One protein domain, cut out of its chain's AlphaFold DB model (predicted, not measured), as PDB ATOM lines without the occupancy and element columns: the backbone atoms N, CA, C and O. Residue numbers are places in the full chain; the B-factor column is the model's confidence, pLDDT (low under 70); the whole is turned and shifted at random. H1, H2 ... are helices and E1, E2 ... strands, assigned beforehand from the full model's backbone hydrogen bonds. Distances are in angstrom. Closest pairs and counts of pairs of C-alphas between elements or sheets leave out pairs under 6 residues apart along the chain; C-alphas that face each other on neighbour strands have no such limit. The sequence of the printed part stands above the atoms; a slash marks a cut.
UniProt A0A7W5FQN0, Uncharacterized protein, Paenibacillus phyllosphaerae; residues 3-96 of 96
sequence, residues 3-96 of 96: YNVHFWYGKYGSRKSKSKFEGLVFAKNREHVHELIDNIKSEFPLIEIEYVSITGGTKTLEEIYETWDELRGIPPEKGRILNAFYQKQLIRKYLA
ATOM      1  N   TYR A   3     -34.962 -35.043 -34.215       92.62
ATOM      2  CA  TYR A   3     -34.914 -35.472 -35.602       92.62
ATOM      3  C   TYR A   3     -35.683 -36.775 -35.790       92.62
ATOM      4  O   TYR A   3     -35.580 -37.687 -34.971       92.62
ATOM      5  N   ASN A   4     -36.411 -36.877 -36.896       92.62
ATOM      6  CA  ASN A   4     -36.886 -38.155 -37.407       92.62
ATOM      7  C   ASN A   4     -35.818 -38.712 -38.343       92.62
ATOM      8  O   ASN A   4     -35.401 -38.034 -39.289       92.62
ATOM      9  N   VAL A   5     -35.375 -39.933 -38.065       94.94
ATOM     10  CA  VAL A   5     -34.304 -40.601 -38.796       94.94
ATOM     11  C   VAL A   5     -34.822 -41.896 -39.381       94.94
ATOM     12  O   VAL A   5     -35.392 -42.730 -38.674       94.94
ATOM     13  N   HIS A   6     -34.573 -42.073 -40.673       94.06
ATOM     14  CA  HIS A   6     -34.924 -43.280 -41.401       94.06
ATOM     15  C   HIS A   6     -33.724 -43.728 -42.229       94.06
ATOM     16  O   HIS A   6     -33.125 -42.914 -42.928       94.06
ATOM     17  N   PHE A   7     -33.384 -45.012 -42.179       93.31
ATOM     18  CA  PHE A   7     -32.380 -45.595 -43.067       93.31
ATOM     19  C   PHE A   7     -32.676 -47.062 -43.350       93.31
ATOM     20  O   PHE A   7     -33.383 -47.725 -42.590       93.31
ATOM     21  N   TRP A   8     -32.130 -47.575 -44.446       94.06
ATOM     22  CA  TRP A   8     -32.177 -48.999 -44.752       94.06
ATOM     23  C   TRP A   8     -30.888 -49.664 -44.293       94.06
ATOM     24  O   TRP A   8     -29.812 -49.079 -44.394       94.06
ATOM     25  N   TYR A   9     -30.986 -50.892 -43.798       94.00
ATOM     26  CA  TYR A   9     -29.828 -51.708 -43.474       94.00
ATOM     27  C   TYR A   9     -29.954 -53.117 -44.053       94.00
ATOM     28  O   TYR A   9     -31.040 -53.700 -44.113       94.00
ATOM     29  N   GLY A  10     -28.829 -53.660 -44.503       94.06
ATOM     30  CA  GLY A  10     -28.713 -55.007 -45.062       94.06
ATOM     31  C   GLY A  10     -27.489 -55.727 -44.512       94.06
ATOM     32  O   GLY A  10     -26.596 -55.093 -43.962       94.06
ATOM     33  N   LYS A  11     -27.448 -57.057 -44.632       93.75
ATOM     34  CA  LYS A  11     -26.282 -57.859 -44.236       93.75
ATOM     35  C   LYS A  11     -25.281 -57.888 -45.390       93.75
ATOM     36  O   LYS A  11     -25.682 -58.192 -46.513       93.75
ATOM     37  N   TYR A  12     -24.007 -57.628 -45.105       89.38
ATOM     38  CA  TYR A  12     -22.941 -57.610 -46.109       89.38
ATOM     39  C   TYR A  12     -22.938 -58.894 -46.948       89.38
ATOM     40  O   TYR A  12     -23.016 -60.001 -46.405       89.38
ATOM     41  N   GLY A  13     -22.890 -58.749 -48.274       86.19
ATOM     42  CA  GLY A  13     -22.884 -59.878 -49.211       86.19
ATOM     43  C   GLY A  13     -24.149 -60.750 -49.195       86.19
ATOM     44  O   GLY A  13     -24.151 -61.840 -49.766       86.19
ATOM     45  N   SER A  14     -25.232 -60.311 -48.546       88.94
ATOM     46  CA  SER A  14     -26.489 -61.056 -48.488       88.94
ATOM     47  C   SER A  14     -27.443 -60.660 -49.612       88.94
ATOM     48  O   SER A  14     -27.563 -59.494 -49.971       88.94
ATOM     49  N   ARG A  15     -28.199 -61.640 -50.117       87.88
ATOM     50  CA  ARG A  15     -29.351 -61.414 -51.011       87.88
ATOM     51  C   ARG A  15     -30.663 -61.187 -50.251       87.88
ATOM     52  O   ARG A  15     -31.707 -61.028 -50.877       87.88
ATOM     53  N   LYS A  16     -30.636 -61.231 -48.911       89.31
ATOM     54  CA  LYS A  16     -31.808 -60.968 -48.066       89.31
ATOM     55  C   LYS A  16     -32.289 -59.541 -48.321       89.31
ATOM     56  O   LYS A  16     -31.478 -58.629 -48.467       89.31
ATOM     57  N   SER A  17     -33.606 -59.346 -48.351       91.12
ATOM     58  CA  SER A  17     -34.180 -58.004 -48.431       91.12
ATOM     59  C   SER A  17     -33.650 -57.129 -47.294       91.12
ATOM     60  O   SER A  17     -33.412 -57.602 -46.177       91.12
ATOM     61  N   LYS A  18     -33.433 -55.847 -47.586       93.56
ATOM     62  CA  LYS A  18     -33.034 -54.861 -46.579       93.56
ATOM     63  C   LYS A  18     -34.171 -54.641 -45.587       93.56
ATOM     64  O   LYS A  18     -35.346 -54.754 -45.931       93.56
ATOM     65  N   SER A  19     -33.799 -54.323 -44.359       94.25
ATOM     66  CA  SER A  19     -34.715 -53.928 -43.297       94.25
ATOM     67  C   SER A  19     -34.595 -52.428 -43.045       94.25
ATOM     68  O   SER A  19     -33.617 -51.800 -43.450       94.25
ATOM     69  N   LYS A  20     -35.605 -51.836 -42.410       93.31
ATOM     70  CA  LYS A  20     -35.679 -50.392 -42.184       93.31
ATOM     71  C   LYS A  20     -35.449 -50.064 -40.718       93.31
ATOM     72  O   LYS A  20     -35.987 -50.730 -39.836       93.31
ATOM     73  N   PHE A  21     -34.672 -49.022 -40.468       92.94
ATOM     74  CA  PHE A  21     -34.669 -48.298 -39.210       92.94
ATOM     75  C   PHE A  21     -35.556 -47.067 -39.361       92.94
ATOM     76  O   PHE A  21     -35.417 -46.320 -40.330       92.94
ATOM     77  N   GLU A  22     -36.427 -46.843 -38.382       93.31
ATOM     78  CA  GLU A  22     -37.190 -45.609 -38.221       93.31
ATOM     79  C   GLU A  22     -37.205 -45.255 -36.739       93.31
ATOM     80  O   GLU A  22     -37.579 -46.082 -35.901       93.31
ATOM     81  N   GLY A  23     -36.768 -44.046 -36.400       91.88
ATOM     82  CA  GLY A  23     -36.670 -43.650 -35.006       91.88
ATOM     83  C   GLY A  23     -36.490 -42.158 -34.797       91.88
ATOM     84  O   GLY A  23     -36.022 -41.425 -35.669       91.88
ATOM     85  N   LEU A  24     -36.851 -41.731 -33.590       92.69
ATOM     86  CA  LEU A  24     -36.589 -40.388 -33.099       92.69
ATOM     87  C   LEU A  24     -35.175 -40.313 -32.530       92.69
ATOM     88  O   LEU A  24     -34.771 -41.153 -31.720       92.69
ATOM     89  N   VAL A  25     -34.435 -39.289 -32.946       93.25
ATOM     90  CA  VAL A  25     -33.071 -39.020 -32.499       93.25
ATOM     91  C   VAL A  25     -32.990 -37.610 -31.938       93.25
ATOM     92  O   VAL A  25     -33.305 -36.629 -32.607       93.25
ATOM     93  N   PHE A  26     -32.543 -37.513 -30.695       92.06
ATOM     94  CA  PHE A  26     -32.254 -36.264 -30.016       92.06
ATOM     95  C   PHE A  26     -30.768 -35.967 -30.164       92.06
ATOM     96  O   PHE A  26     -29.937 -36.723 -29.668       92.06
ATOM     97  N   ALA A  27     -30.429 -34.884 -30.854       92.06
ATOM     98  CA  ALA A  27     -29.046 -34.532 -31.157       92.06
ATOM     99  C   ALA A  27     -28.852 -33.013 -31.242       92.06
ATOM    100  O   ALA A  27     -29.818 -32.256 -31.395       92.06
ATOM    101  N   LYS A  28     -27.596 -32.569 -31.104       91.06
ATOM    102  CA  LYS A  28     -27.211 -31.142 -31.135       91.06
ATOM    103  C   LYS A  28     -27.468 -30.532 -32.514       91.06
ATOM    104  O   LYS A  28     -28.007 -29.439 -32.615       91.06
ATOM    105  N   ASN A  29     -27.112 -31.278 -33.547       90.75
ATOM    106  CA  ASN A  29     -27.213 -30.933 -34.958       90.75
ATOM    107  C   ASN A  29     -27.326 -32.234 -35.778       90.75
ATOM    108  O   ASN A  29     -27.422 -33.325 -35.206       90.75
ATOM    109  N   ARG A  30     -27.334 -32.131 -37.112       91.88
ATOM    110  CA  ARG A  30     -27.434 -33.300 -38.001       91.88
ATOM    111  C   ARG A  30     -26.154 -34.135 -38.003       91.88
ATOM    112  O   ARG A  30     -26.230 -35.351 -38.123       91.88
ATOM    113  N   GLU A  31     -25.001 -33.512 -37.820       93.31
ATOM    114  CA  GLU A  31     -23.703 -34.185 -37.739       93.31
ATOM    115  C   GLU A  31     -23.675 -35.142 -36.540       93.31
ATOM    116  O   GLU A  31     -23.362 -36.320 -36.684       93.31
ATOM    117  N   HIS A  32     -24.156 -34.687 -35.384       93.75
ATOM    118  CA  HIS A  32     -24.285 -35.513 -34.188       93.75
ATOM    119  C   HIS A  32     -25.317 -36.649 -34.369       93.75
ATOM    120  O   HIS A  32     -25.172 -37.719 -33.783       93.75
ATOM    121  N   VAL A  33     -26.339 -36.487 -35.223       93.75
ATOM    122  CA  VAL A  33     -27.212 -37.617 -35.601       93.75
ATOM    123  C   VAL A  33     -26.412 -38.707 -36.317       93.75
ATOM    124  O   VAL A  33     -26.584 -39.883 -35.997       93.75
ATOM    125  N   HIS A  34     -25.534 -38.340 -37.255       94.25
ATOM    126  CA  HIS A  34     -24.685 -39.307 -37.950       94.25
ATOM    127  C   HIS A  34     -23.751 -40.040 -36.984       94.25
ATOM    128  O   HIS A  34     -23.713 -41.267 -37.021       94.25
ATOM    129  N   GLU A  35     -23.111 -39.332 -36.051       94.56
ATOM    130  CA  GLU A  35     -22.261 -39.944 -35.017       94.56
ATOM    131  C   GLU A  35     -23.021 -40.995 -34.186       94.56
ATOM    132  O   GLU A  35     -22.519 -42.089 -33.921       94.56
ATOM    133  N   LEU A  36     -24.269 -40.703 -33.800       93.56
ATOM    134  CA  LEU A  36     -25.110 -41.646 -33.058       93.56
ATOM    135  C   LEU A  36     -25.486 -42.884 -33.886       93.56
ATOM    136  O   LEU A  36     -25.551 -43.988 -33.342       93.56
ATOM    137  N   ILE A  37     -25.739 -42.716 -35.186       92.19
ATOM    138  CA  ILE A  37     -26.023 -43.830 -36.102       92.19
ATOM    139  C   ILE A  37     -24.762 -44.674 -36.324       92.19
ATOM    140  O   ILE A  37     -24.840 -45.902 -36.284       92.19
ATOM    141  N   ASP A  38     -23.601 -44.043 -36.494       92.00
ATOM    142  CA  ASP A  38     -22.319 -44.729 -36.664       92.00
ATOM    143  C   ASP A  38     -21.937 -45.536 -35.419       92.00
ATOM    144  O   ASP A  38     -21.438 -46.655 -35.540       92.00
ATOM    145  N   ASN A  39     -22.273 -45.044 -34.223       91.44
ATOM    146  CA  ASN A  39     -22.149 -45.815 -32.984       91.44
ATOM    147  C   ASN A  39     -23.037 -47.070 -32.973       91.44
ATOM    148  O   ASN A  39     -22.614 -48.112 -32.483       91.44
ATOM    149  N   ILE A  40     -24.250 -47.019 -33.538       89.44
ATOM    150  CA  ILE A  40     -25.051 -48.241 -33.725       89.44
ATOM    151  C   ILE A  40     -24.372 -49.163 -34.736       89.44
ATOM    152  O   ILE A  40     -24.286 -50.367 -34.506       89.44
ATOM    153  N   LYS A  41     -23.900 -48.620 -35.861       89.12
ATOM    154  CA  LYS A  41     -23.266 -49.405 -36.925       89.12
ATOM    155  C   LYS A  41     -22.012 -50.129 -36.433       89.12
ATOM    156  O   LYS A  41     -21.811 -51.286 -36.794       89.12
ATOM    157  N   SER A  42     -21.197 -49.489 -35.597       91.38
ATOM    158  CA  SER A  42     -19.966 -50.081 -35.059       91.38
ATOM    159  C   SER A  42     -20.230 -51.305 -34.171       91.38
ATOM    160  O   SER A  42     -19.414 -52.223 -34.140       91.38
ATOM    161  N   GLU A  43     -21.404 -51.387 -33.533       92.81
ATOM    162  CA  GLU A  43     -21.847 -52.576 -32.789       92.81
ATOM    163  C   GLU A  43     -22.259 -53.749 -33.701       92.81
ATOM    164  O   GLU A  43     -22.377 -54.885 -33.235       92.81
ATOM    165  N   PHE A  44     -22.473 -53.497 -34.995       92.00
ATOM    166  CA  PHE A  44     -22.945 -54.474 -35.976       92.00
ATOM    167  C   PHE A  44     -22.081 -54.456 -37.246       92.00
ATOM    168  O   PHE A  44     -22.551 -54.056 -38.307       92.00
ATOM    169  N   PRO A  45     -20.837 -54.964 -37.212       87.06
ATOM    170  CA  PRO A  45     -19.902 -54.853 -38.340       87.06
ATOM    171  C   PRO A  45     -20.368 -55.559 -39.626       87.06
ATOM    172  O   PRO A  45     -19.808 -55.337 -40.693       87.06
ATOM    173  N   LEU A  46     -21.392 -56.414 -39.536       89.50
ATOM    174  CA  LEU A  46     -21.964 -57.136 -40.671       89.50
ATOM    175  C   LEU A  46     -23.099 -56.382 -41.378       89.50
ATOM    176  O   LEU A  46     -23.653 -56.938 -42.329       89.50
ATOM    177  N   ILE A  47     -23.481 -55.179 -40.924       91.81
ATOM    178  CA  ILE A  47     -24.500 -54.373 -41.610       91.81
ATOM    179  C   ILE A  47     -23.891 -53.318 -42.526       91.81
ATOM    180  O   ILE A  47     -22.941 -52.616 -42.182       91.81
ATOM    181  N   GLU A  48     -24.535 -53.140 -43.668       91.00
ATOM    182  CA  GLU A  48     -24.410 -51.954 -44.502       91.00
ATOM    183  C   GLU A  48     -25.618 -51.062 -44.241       91.00
ATOM    184  O   GLU A  48     -26.745 -51.553 -44.185       91.00
ATOM    185  N   ILE A  49     -25.378 -49.763 -44.063       90.12
ATOM    186  CA  ILE A  49     -26.429 -48.750 -43.957       90.12
ATOM    187  C   ILE A  49     -26.474 -47.999 -45.279       90.12
ATOM    188  O   ILE A  49     -25.446 -47.521 -45.758       90.12
ATOM    189  N   GLU A  50     -27.668 -47.863 -45.836       86.38
ATOM    190  CA  GLU A  50     -27.921 -47.097 -47.044       86.38
ATOM    191  C   GLU A  50     -28.997 -46.048 -46.808       86.38
ATOM    192  O   GLU A  50     -29.983 -46.292 -46.111       86.38
ATOM    193  N   TYR A  51     -28.811 -44.903 -47.468       80.00
ATOM    194  CA  TYR A  51     -29.760 -43.795 -47.521       80.00
ATOM    195  C   TYR A  51     -30.260 -43.362 -46.134       80.00
ATOM    196  O   TYR A  51     -31.326 -43.767 -45.675       80.00
ATOM    197  N   VAL A  52     -29.485 -42.504 -45.468       89.44
ATOM    198  CA  VAL A  52     -29.896 -41.896 -44.200       89.44
ATOM    199  C   VAL A  52     -30.695 -40.628 -44.487       89.44
ATOM    200  O   VAL A  52     -30.150 -39.626 -44.945       89.44
ATOM    201  N   SER A  53     -31.996 -40.670 -44.213       91.44
ATOM    202  CA  SER A  53     -32.880 -39.508 -44.240       91.44
ATOM    203  C   SER A  53     -33.026 -38.942 -42.832       91.44
ATOM    204  O   SER A  53     -33.419 -39.657 -41.910       91.44
ATOM    205  N   ILE A  54     -32.709 -37.657 -42.674       92.19
ATOM    206  CA  ILE A  54     -32.809 -36.921 -41.410       92.19
ATOM    207  C   ILE A  54     -33.719 -35.721 -41.647       92.19
ATOM    208  O   ILE A  54     -33.402 -34.831 -42.438       92.19
ATOM    209  N   THR A  55     -34.849 -35.677 -40.948       89.19
ATOM    210  CA  THR A  55     -35.825 -34.584 -41.045       89.19
ATOM    211  C   THR A  55     -36.124 -33.992 -39.670       89.19
ATOM    212  O   THR A  55     -35.883 -34.620 -38.640       89.19
ATOM    213  N   GLY A  56     -36.631 -32.756 -39.637       88.12
ATOM    214  CA  GLY A  56     -36.879 -32.016 -38.397       88.12
ATOM    215  C   GLY A  56     -35.707 -31.124 -37.983       88.12
ATOM    216  O   GLY A  56     -34.970 -30.622 -38.833       88.12
ATOM    217  N   GLY A  57     -35.562 -30.914 -36.674       80.88
ATOM    218  CA  GLY A  57     -34.599 -29.970 -36.105       80.88
ATOM    219  C   GLY A  57     -35.173 -28.585 -35.799       80.88
ATOM    220  O   GLY A  57     -34.474 -27.599 -35.976       80.88
ATOM    221  N   THR A  58     -36.440 -28.480 -35.391       72.88
ATOM    222  CA  THR A  58     -37.085 -27.179 -35.117       72.88
ATOM    223  C   THR A  58     -37.084 -26.780 -33.642       72.88
ATOM    224  O   THR A  58     -37.040 -25.595 -33.347       72.88
ATOM    225  N   LYS A  59     -37.114 -27.749 -32.718       75.62
ATOM    226  CA  LYS A  59     -37.076 -27.503 -31.266       75.62
ATOM    227  C   LYS A  59     -35.656 -27.578 -30.716       75.62
ATOM    228  O   LYS A  59     -34.860 -28.397 -31.198       75.62
ATOM    229  N   THR A  60     -35.342 -26.776 -29.702       78.69
ATOM    230  CA  THR A  60     -34.034 -26.820 -29.026       78.69
ATOM    231  C   THR A  60     -33.922 -28.076 -28.153       78.69
ATOM    232  O   THR A  60     -34.914 -28.744 -27.874       78.69
ATOM    233  N   LEU A  61     -32.699 -28.495 -27.808       75.50
ATOM    234  CA  LEU A  61     -32.498 -29.705 -26.989       75.50
ATOM    235  C   LEU A  61     -33.040 -29.506 -25.572       75.50
ATOM    236  O   LEU A  61     -33.580 -30.440 -24.993       75.50
ATOM    237  N   GLU A  62     -32.920 -28.285 -25.072       76.12
ATOM    238  CA  GLU A  62     -33.316 -27.836 -23.747       76.12
ATOM    239  C   GLU A  62     -34.832 -27.984 -23.565       76.12
ATOM    240  O   GLU A  62     -35.270 -28.725 -22.689       76.12
ATOM    241  N   GLU A  63     -35.631 -27.425 -24.482       79.38
ATOM    242  CA  GLU A  63     -37.100 -27.542 -24.468       79.38
ATOM    243  C   GLU A  63     -37.576 -29.001 -24.493       79.38
ATOM    244  O   GLU A  63     -38.579 -29.374 -23.879       79.38
ATOM    245  N   ILE A  64     -36.873 -29.849 -25.246       81.75
ATOM    246  CA  ILE A  64     -37.228 -31.260 -25.376       81.75
ATOM    247  C   ILE A  64     -36.903 -32.019 -24.084       81.75
ATOM    248  O   ILE A  64     -37.723 -32.804 -23.619       81.75
ATOM    249  N   TYR A  65     -35.726 -31.797 -23.495       81.44
ATOM    250  CA  TYR A  65     -35.285 -32.524 -22.299       81.44
ATOM    251  C   TYR A  65     -36.036 -32.090 -21.035       81.44
ATOM    252  O   TYR A  65     -36.171 -32.890 -20.114       81.44
ATOM    253  N   GLU A  66     -36.563 -30.865 -20.999       80.31
ATOM    254  CA  GLU A  66     -37.454 -30.406 -19.927       80.31
ATOM    255  C   GLU A  66     -38.847 -31.045 -19.993       80.31
ATOM    256  O   GLU A  66     -39.507 -31.190 -18.966       80.31
ATOM    257  N   THR A  67     -39.304 -31.439 -21.186       80.81
ATOM    258  CA  THR A  67     -40.678 -31.920 -21.402       80.81
ATOM    259  C   THR A  67     -40.799 -33.436 -21.539       80.81
ATOM    260  O   THR A  67     -41.892 -33.968 -21.357       80.81
ATOM    261  N   TRP A  68     -39.716 -34.145 -21.870       82.69
ATOM    262  CA  TRP A  68     -39.736 -35.587 -22.130       82.69
ATOM    263  C   TRP A  68     -39.062 -36.382 -21.013       82.69
ATOM    264  O   TRP A  68     -37.835 -36.414 -20.893       82.69
ATOM    265  N   ASP A  69     -39.871 -37.102 -20.235       81.75
ATOM    266  CA  ASP A  69     -39.402 -37.895 -19.098       81.75
ATOM    267  C   ASP A  69     -38.400 -38.995 -19.490       81.75
ATOM    268  O   ASP A  69     -37.505 -39.302 -18.699       81.75
ATOM    269  N   GLU A  70     -38.456 -39.551 -20.711       78.56
ATOM    270  CA  GLU A  70     -37.498 -40.582 -21.155       78.56
ATOM    271  C   GLU A  70     -36.064 -40.060 -21.354       78.56
ATOM    272  O   GLU A  70     -35.134 -40.849 -21.574       78.56
ATOM    273  N   LEU A  71     -35.884 -38.740 -21.309       81.38
ATOM    274  CA  LEU A  71     -34.599 -38.055 -21.444       81.38
ATOM    275  C   LEU A  71     -34.049 -37.588 -20.090       81.38
ATOM    276  O   LEU A  71     -32.912 -37.116 -20.012       81.38
ATOM    277  N   ARG A  72     -34.815 -37.769 -19.006       80.88
ATOM    278  CA  ARG A  72     -34.417 -37.365 -17.658       80.88
ATOM    279  C   ARG A  72     -33.135 -38.088 -17.229       80.88
ATOM    280  O   ARG A  72     -33.022 -39.308 -17.314       80.88
ATOM    281  N   GLY A  73     -32.158 -37.318 -16.750       79.94
ATOM    282  CA  GLY A  73     -30.858 -37.834 -16.300       79.94
ATOM    283  C   GLY A  73     -29.859 -38.125 -17.425       79.94
ATOM    284  O   GLY A  73     -28.756 -38.602 -17.156       79.94
ATOM    285  N   ILE A  74     -30.208 -37.824 -18.676       80.56
ATOM    286  CA  ILE A  74     -29.307 -37.956 -19.819       80.56
ATOM    287  C   ILE A  74     -28.784 -36.561 -20.154       80.56
ATOM    288  O   ILE A  74     -29.581 -35.649 -20.354       80.56
ATOM    289  N   PRO A  75     -27.460 -36.353 -20.214       82.62
ATOM    290  CA  PRO A  75     -26.928 -35.080 -20.671       82.62
ATOM    291  C   PRO A  75     -27.359 -34.833 -22.126       82.62
ATOM    292  O   PRO A  75     -27.056 -35.684 -22.973       82.62
ATOM    293  N   PRO A  76     -27.978 -33.676 -22.447       78.25
ATOM    294  CA  PRO A  76     -28.313 -33.269 -23.819       78.25
ATOM    295  C   PRO A  76     -27.135 -33.437 -24.782       78.25
ATOM    296  O   PRO A  76     -27.278 -33.740 -25.967       78.25
ATOM    297  N   GLU A  77     -25.933 -33.287 -24.235       84.06
ATOM    298  CA  GLU A  77     -24.692 -33.350 -24.971       84.06
ATOM    299  C   GLU A  77     -24.374 -34.690 -25.608       84.06
ATOM    300  O   GLU A  77     -23.734 -34.711 -26.655       84.06
ATOM    301  N   LYS A  78     -24.823 -35.782 -24.989       86.06
ATOM    302  CA  LYS A  78     -24.580 -37.139 -25.480       86.06
ATOM    303  C   LYS A  78     -25.533 -37.536 -26.599       86.06
ATOM    304  O   LYS A  78     -25.294 -38.541 -27.254       86.06
ATOM    305  N   GLY A  79     -26.625 -36.786 -26.768       87.94
ATOM    306  CA  GLY A  79     -27.719 -37.173 -27.640       87.94
ATOM    307  C   GLY A  79     -28.354 -38.509 -27.240       87.94
ATOM    308  O   GLY A  79     -27.962 -39.173 -26.275       87.94
ATOM    309  N   ARG A  80     -29.401 -38.904 -27.962       90.50
ATOM    310  CA  ARG A  80     -30.097 -40.167 -27.713       90.50
ATOM    311  C   ARG A  80     -30.909 -40.618 -28.907       90.50
ATOM    312  O   ARG A  80     -31.661 -39.844 -29.480       90.50
ATOM    313  N   ILE A  81     -30.843 -41.909 -29.194       92.25
ATOM    314  CA  ILE A  81     -31.802 -42.582 -30.066       92.25
ATOM    315  C   ILE A  81     -32.906 -43.154 -29.175       92.25
ATOM    316  O   ILE A  81     -32.636 -43.960 -28.276       92.25
ATOM    317  N   LEU A  82     -34.148 -42.719 -29.385       89.62
ATOM    318  CA  LEU A  82     -35.292 -43.232 -28.638       89.62
ATOM    319  C   LEU A  82     -35.455 -44.731 -28.916       89.62
ATOM    320  O   LEU A  82     -35.353 -45.176 -30.057       89.62
ATOM    321  N   ASN A  83     -35.693 -45.524 -27.867       87.25
ATOM    322  CA  ASN A  83     -35.820 -46.981 -27.963       87.25
ATOM    323  C   ASN A  83     -34.618 -47.683 -28.633       87.25
ATOM    324  O   ASN A  83     -34.774 -48.742 -29.240       87.25
ATOM    325  N   ALA A  84     -33.400 -47.139 -28.479       90.00
ATOM    326  CA  ALA A  84     -32.178 -47.705 -29.062       90.00
ATOM    327  C   ALA A  84     -31.995 -49.206 -28.773       90.00
ATOM    328  O   ALA A  84     -31.582 -49.953 -29.653       90.00
ATOM    329  N   PHE A  85     -32.333 -49.670 -27.564       90.94
ATOM    330  CA  PHE A  85     -32.257 -51.092 -27.219       90.94
ATOM    331  C   PHE A  85     -33.131 -51.956 -28.136       90.94
ATOM    332  O   PHE A  85     -32.650 -52.945 -28.682       90.94
ATOM    333  N   TYR A  86     -34.389 -51.562 -28.344       91.75
ATOM    334  CA  TYR A  86     -35.313 -52.275 -29.225       91.75
ATOM    335  C   TYR A  86     -34.796 -52.302 -30.669       91.75
ATOM    336  O   TYR A  86     -34.733 -53.367 -31.280       91.75
ATOM    337  N   GLN A  87     -34.323 -51.159 -31.175       91.25
ATOM    338  CA  GLN A  87     -33.747 -51.056 -32.521       91.25
ATOM    339  C   GLN A  87     -32.540 -51.989 -32.699       91.25
ATOM    340  O   GLN A  87     -32.448 -52.725 -33.682       91.25
ATOM    341  N   LYS A  88     -31.654 -52.050 -31.698       92.69
ATOM    342  CA  LYS A  88     -30.524 -52.989 -31.673       92.69
ATOM    343  C   LYS A  88     -30.980 -54.450 -31.690       92.69
ATOM    344  O   LYS A  88     -30.362 -55.259 -32.377       92.69
ATOM    345  N   GLN A  89     -32.055 -54.811 -30.981       94.38
ATOM    346  CA  GLN A  89     -32.586 -56.180 -31.031       94.38
ATOM    347  C   GLN A  89     -33.148 -56.541 -32.410       94.38
ATOM    348  O   GLN A  89     -32.945 -57.666 -32.866       94.38
ATOM    349  N   LEU A  90     -33.799 -55.601 -33.104       93.00
ATOM    350  CA  LEU A  90     -34.259 -55.828 -34.477       93.00
ATOM    351  C   LEU A  90     -33.085 -56.103 -35.424       93.00
ATOM    352  O   LEU A  90     -33.135 -57.068 -36.188       93.00
ATOM    353  N   ILE A  91     -32.004 -55.321 -35.320       92.69
ATOM    354  CA  ILE A  91     -30.788 -55.531 -36.120       92.69
ATOM    355  C   ILE A  91     -30.158 -56.895 -35.803       92.69
ATOM    356  O   ILE A  91     -29.844 -57.654 -36.721       92.69
ATOM    357  N   ARG A  92     -30.039 -57.263 -34.518       94.19
ATOM    358  CA  ARG A  92     -29.537 -58.588 -34.100       94.19
ATOM    359  C   ARG A  92     -30.354 -59.724 -34.703       94.19
ATOM    360  O   ARG A  92     -29.782 -60.638 -35.288       94.19
ATOM    361  N   LYS A  93     -31.683 -59.646 -34.603       93.06
ATOM    362  CA  LYS A  93     -32.598 -60.650 -35.163       93.06
ATOM    363  C   LYS A  93     -32.506 -60.730 -36.686       93.06
ATOM    364  O   LYS A  93     -32.701 -61.798 -37.253       93.06
ATOM    365  N   TYR A  94     -32.238 -59.615 -37.359       91.62
ATOM    366  CA  TYR A  94     -32.059 -59.599 -38.805       91.62
ATOM    367  C   TYR A  94     -30.751 -60.277 -39.249       91.62
ATOM    368  O   TYR A  94     -30.737 -60.906 -40.312       91.62
ATOM    369  N   LEU A  95     -29.677 -60.128 -38.466       90.19
ATOM    370  CA  LEU A  95     -28.347 -60.675 -38.757       90.19
ATOM    371  C   LEU A  95     -28.195 -62.172 -38.461       90.19
ATOM    372  O   LEU A  95     -27.370 -62.813 -39.131       90.19
ATOM    373  N   ALA A  96     -28.943 -62.669 -37.470       87.44
ATOM    374  CA  ALA A  96     -29.101 -64.091 -37.162       87.44
ATOM    375  C   ALA A  96     -29.672 -64.853 -38.369       87.44
ATOM    376  O   ALA A  96     -29.121 -65.935 -38.662       87.44
TER     377      ALA A  96
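This is residues 3 to 96 of the 96 residues of an uncharacterized protein of Paenibacillus phyllosphaerae (UniProt A0A7W5FQN0). A twisted sheet of three strands has H1 and H3 over one face, while its other face is bare. The small helix H2 lies beyond one end of the sheet, and the long stretch of residues 68 to 83 folds back from it to H3. The printed part has 94 residues, with three named helices and three named strands in the order E1 E2 H1 E3 H2 H3; the sheet's order is E2 E1 E3, antiparallel throughout, and the class is mixed, helices and strands. It is compact, with a radius of gyration of the C-alphas of 14.0 A, and its C-alphas span 44 by 22 by 17 A.

E1, residues 3 to 11, is the inner strand of the sheet. E2, residues 19 to 26, forms a hairpin with it, antiparallel at 149 degrees, with N 5 and O 23 2.9 A apart, within hydrogen-bond range. H1, residues 30 to 42, is on the sheet at a height of 6.2 A, only just over none of its strands: two of its C-alphas fall on E2 and two on E1. E3, residues 47 to 56, bends by 57 degrees at residue 50 and is antiparallel to E1 at 167 degrees; N 6 and O 53 are 2.9 A apart, within hydrogen-bond range. The closest C-alphas of H1 and E3 are those of Lys 41 and Ile 47, 6.9 A apart. E2, H1 and E3 make a split strand-helix-strand unit, two strands running the same way with E1 between them, and its crossover is right-handed. H2, residues 61 to 67, is not on the sheet and is apart from E1 and H1. Residues 25 to 26 of E2 pair antiparallel with residues 80 to 81. H3, residues 84 to 95, is on the sheet at a height of 8.8 A, over E1 and only just over E2, with 3 C-alphas falling on E2; it runs along the strands, at 14 degrees to E1 on the local plane. H1 and H3 make two layers with the sheet E2 E1 E3, that is, helices on one face of a sheet. They are close but not clearly touching, at a steep tilt of 47 degrees, the same way; their closest C-alphas are those of Ile 40 and Lys 88, 7.5 A apart. In H1, H2 and H3 every O i to N i+4 pair is within hydrogen-bond range.

E1 begins at C-alpha 3, (-34.914, -35.472, -35.602), and is 25.5 A long; E2 is 22.2 A, H1 18.6 A and E3 25.8 A. H2 begins at C-alpha 61, (-32.498, -29.705, -26.989). H3, 16.6 A long, ends at C-alpha 95, (-28.347, -60.675, -38.757).

The two C-alphas farthest apart are those of Arg 15 and Glu 66, 44.6 A. The printed part has no cut. The link from H2 to H3, 16 residues, is long. The mean pLDDT of the printed part is 88.7, and no printed residue is under 70.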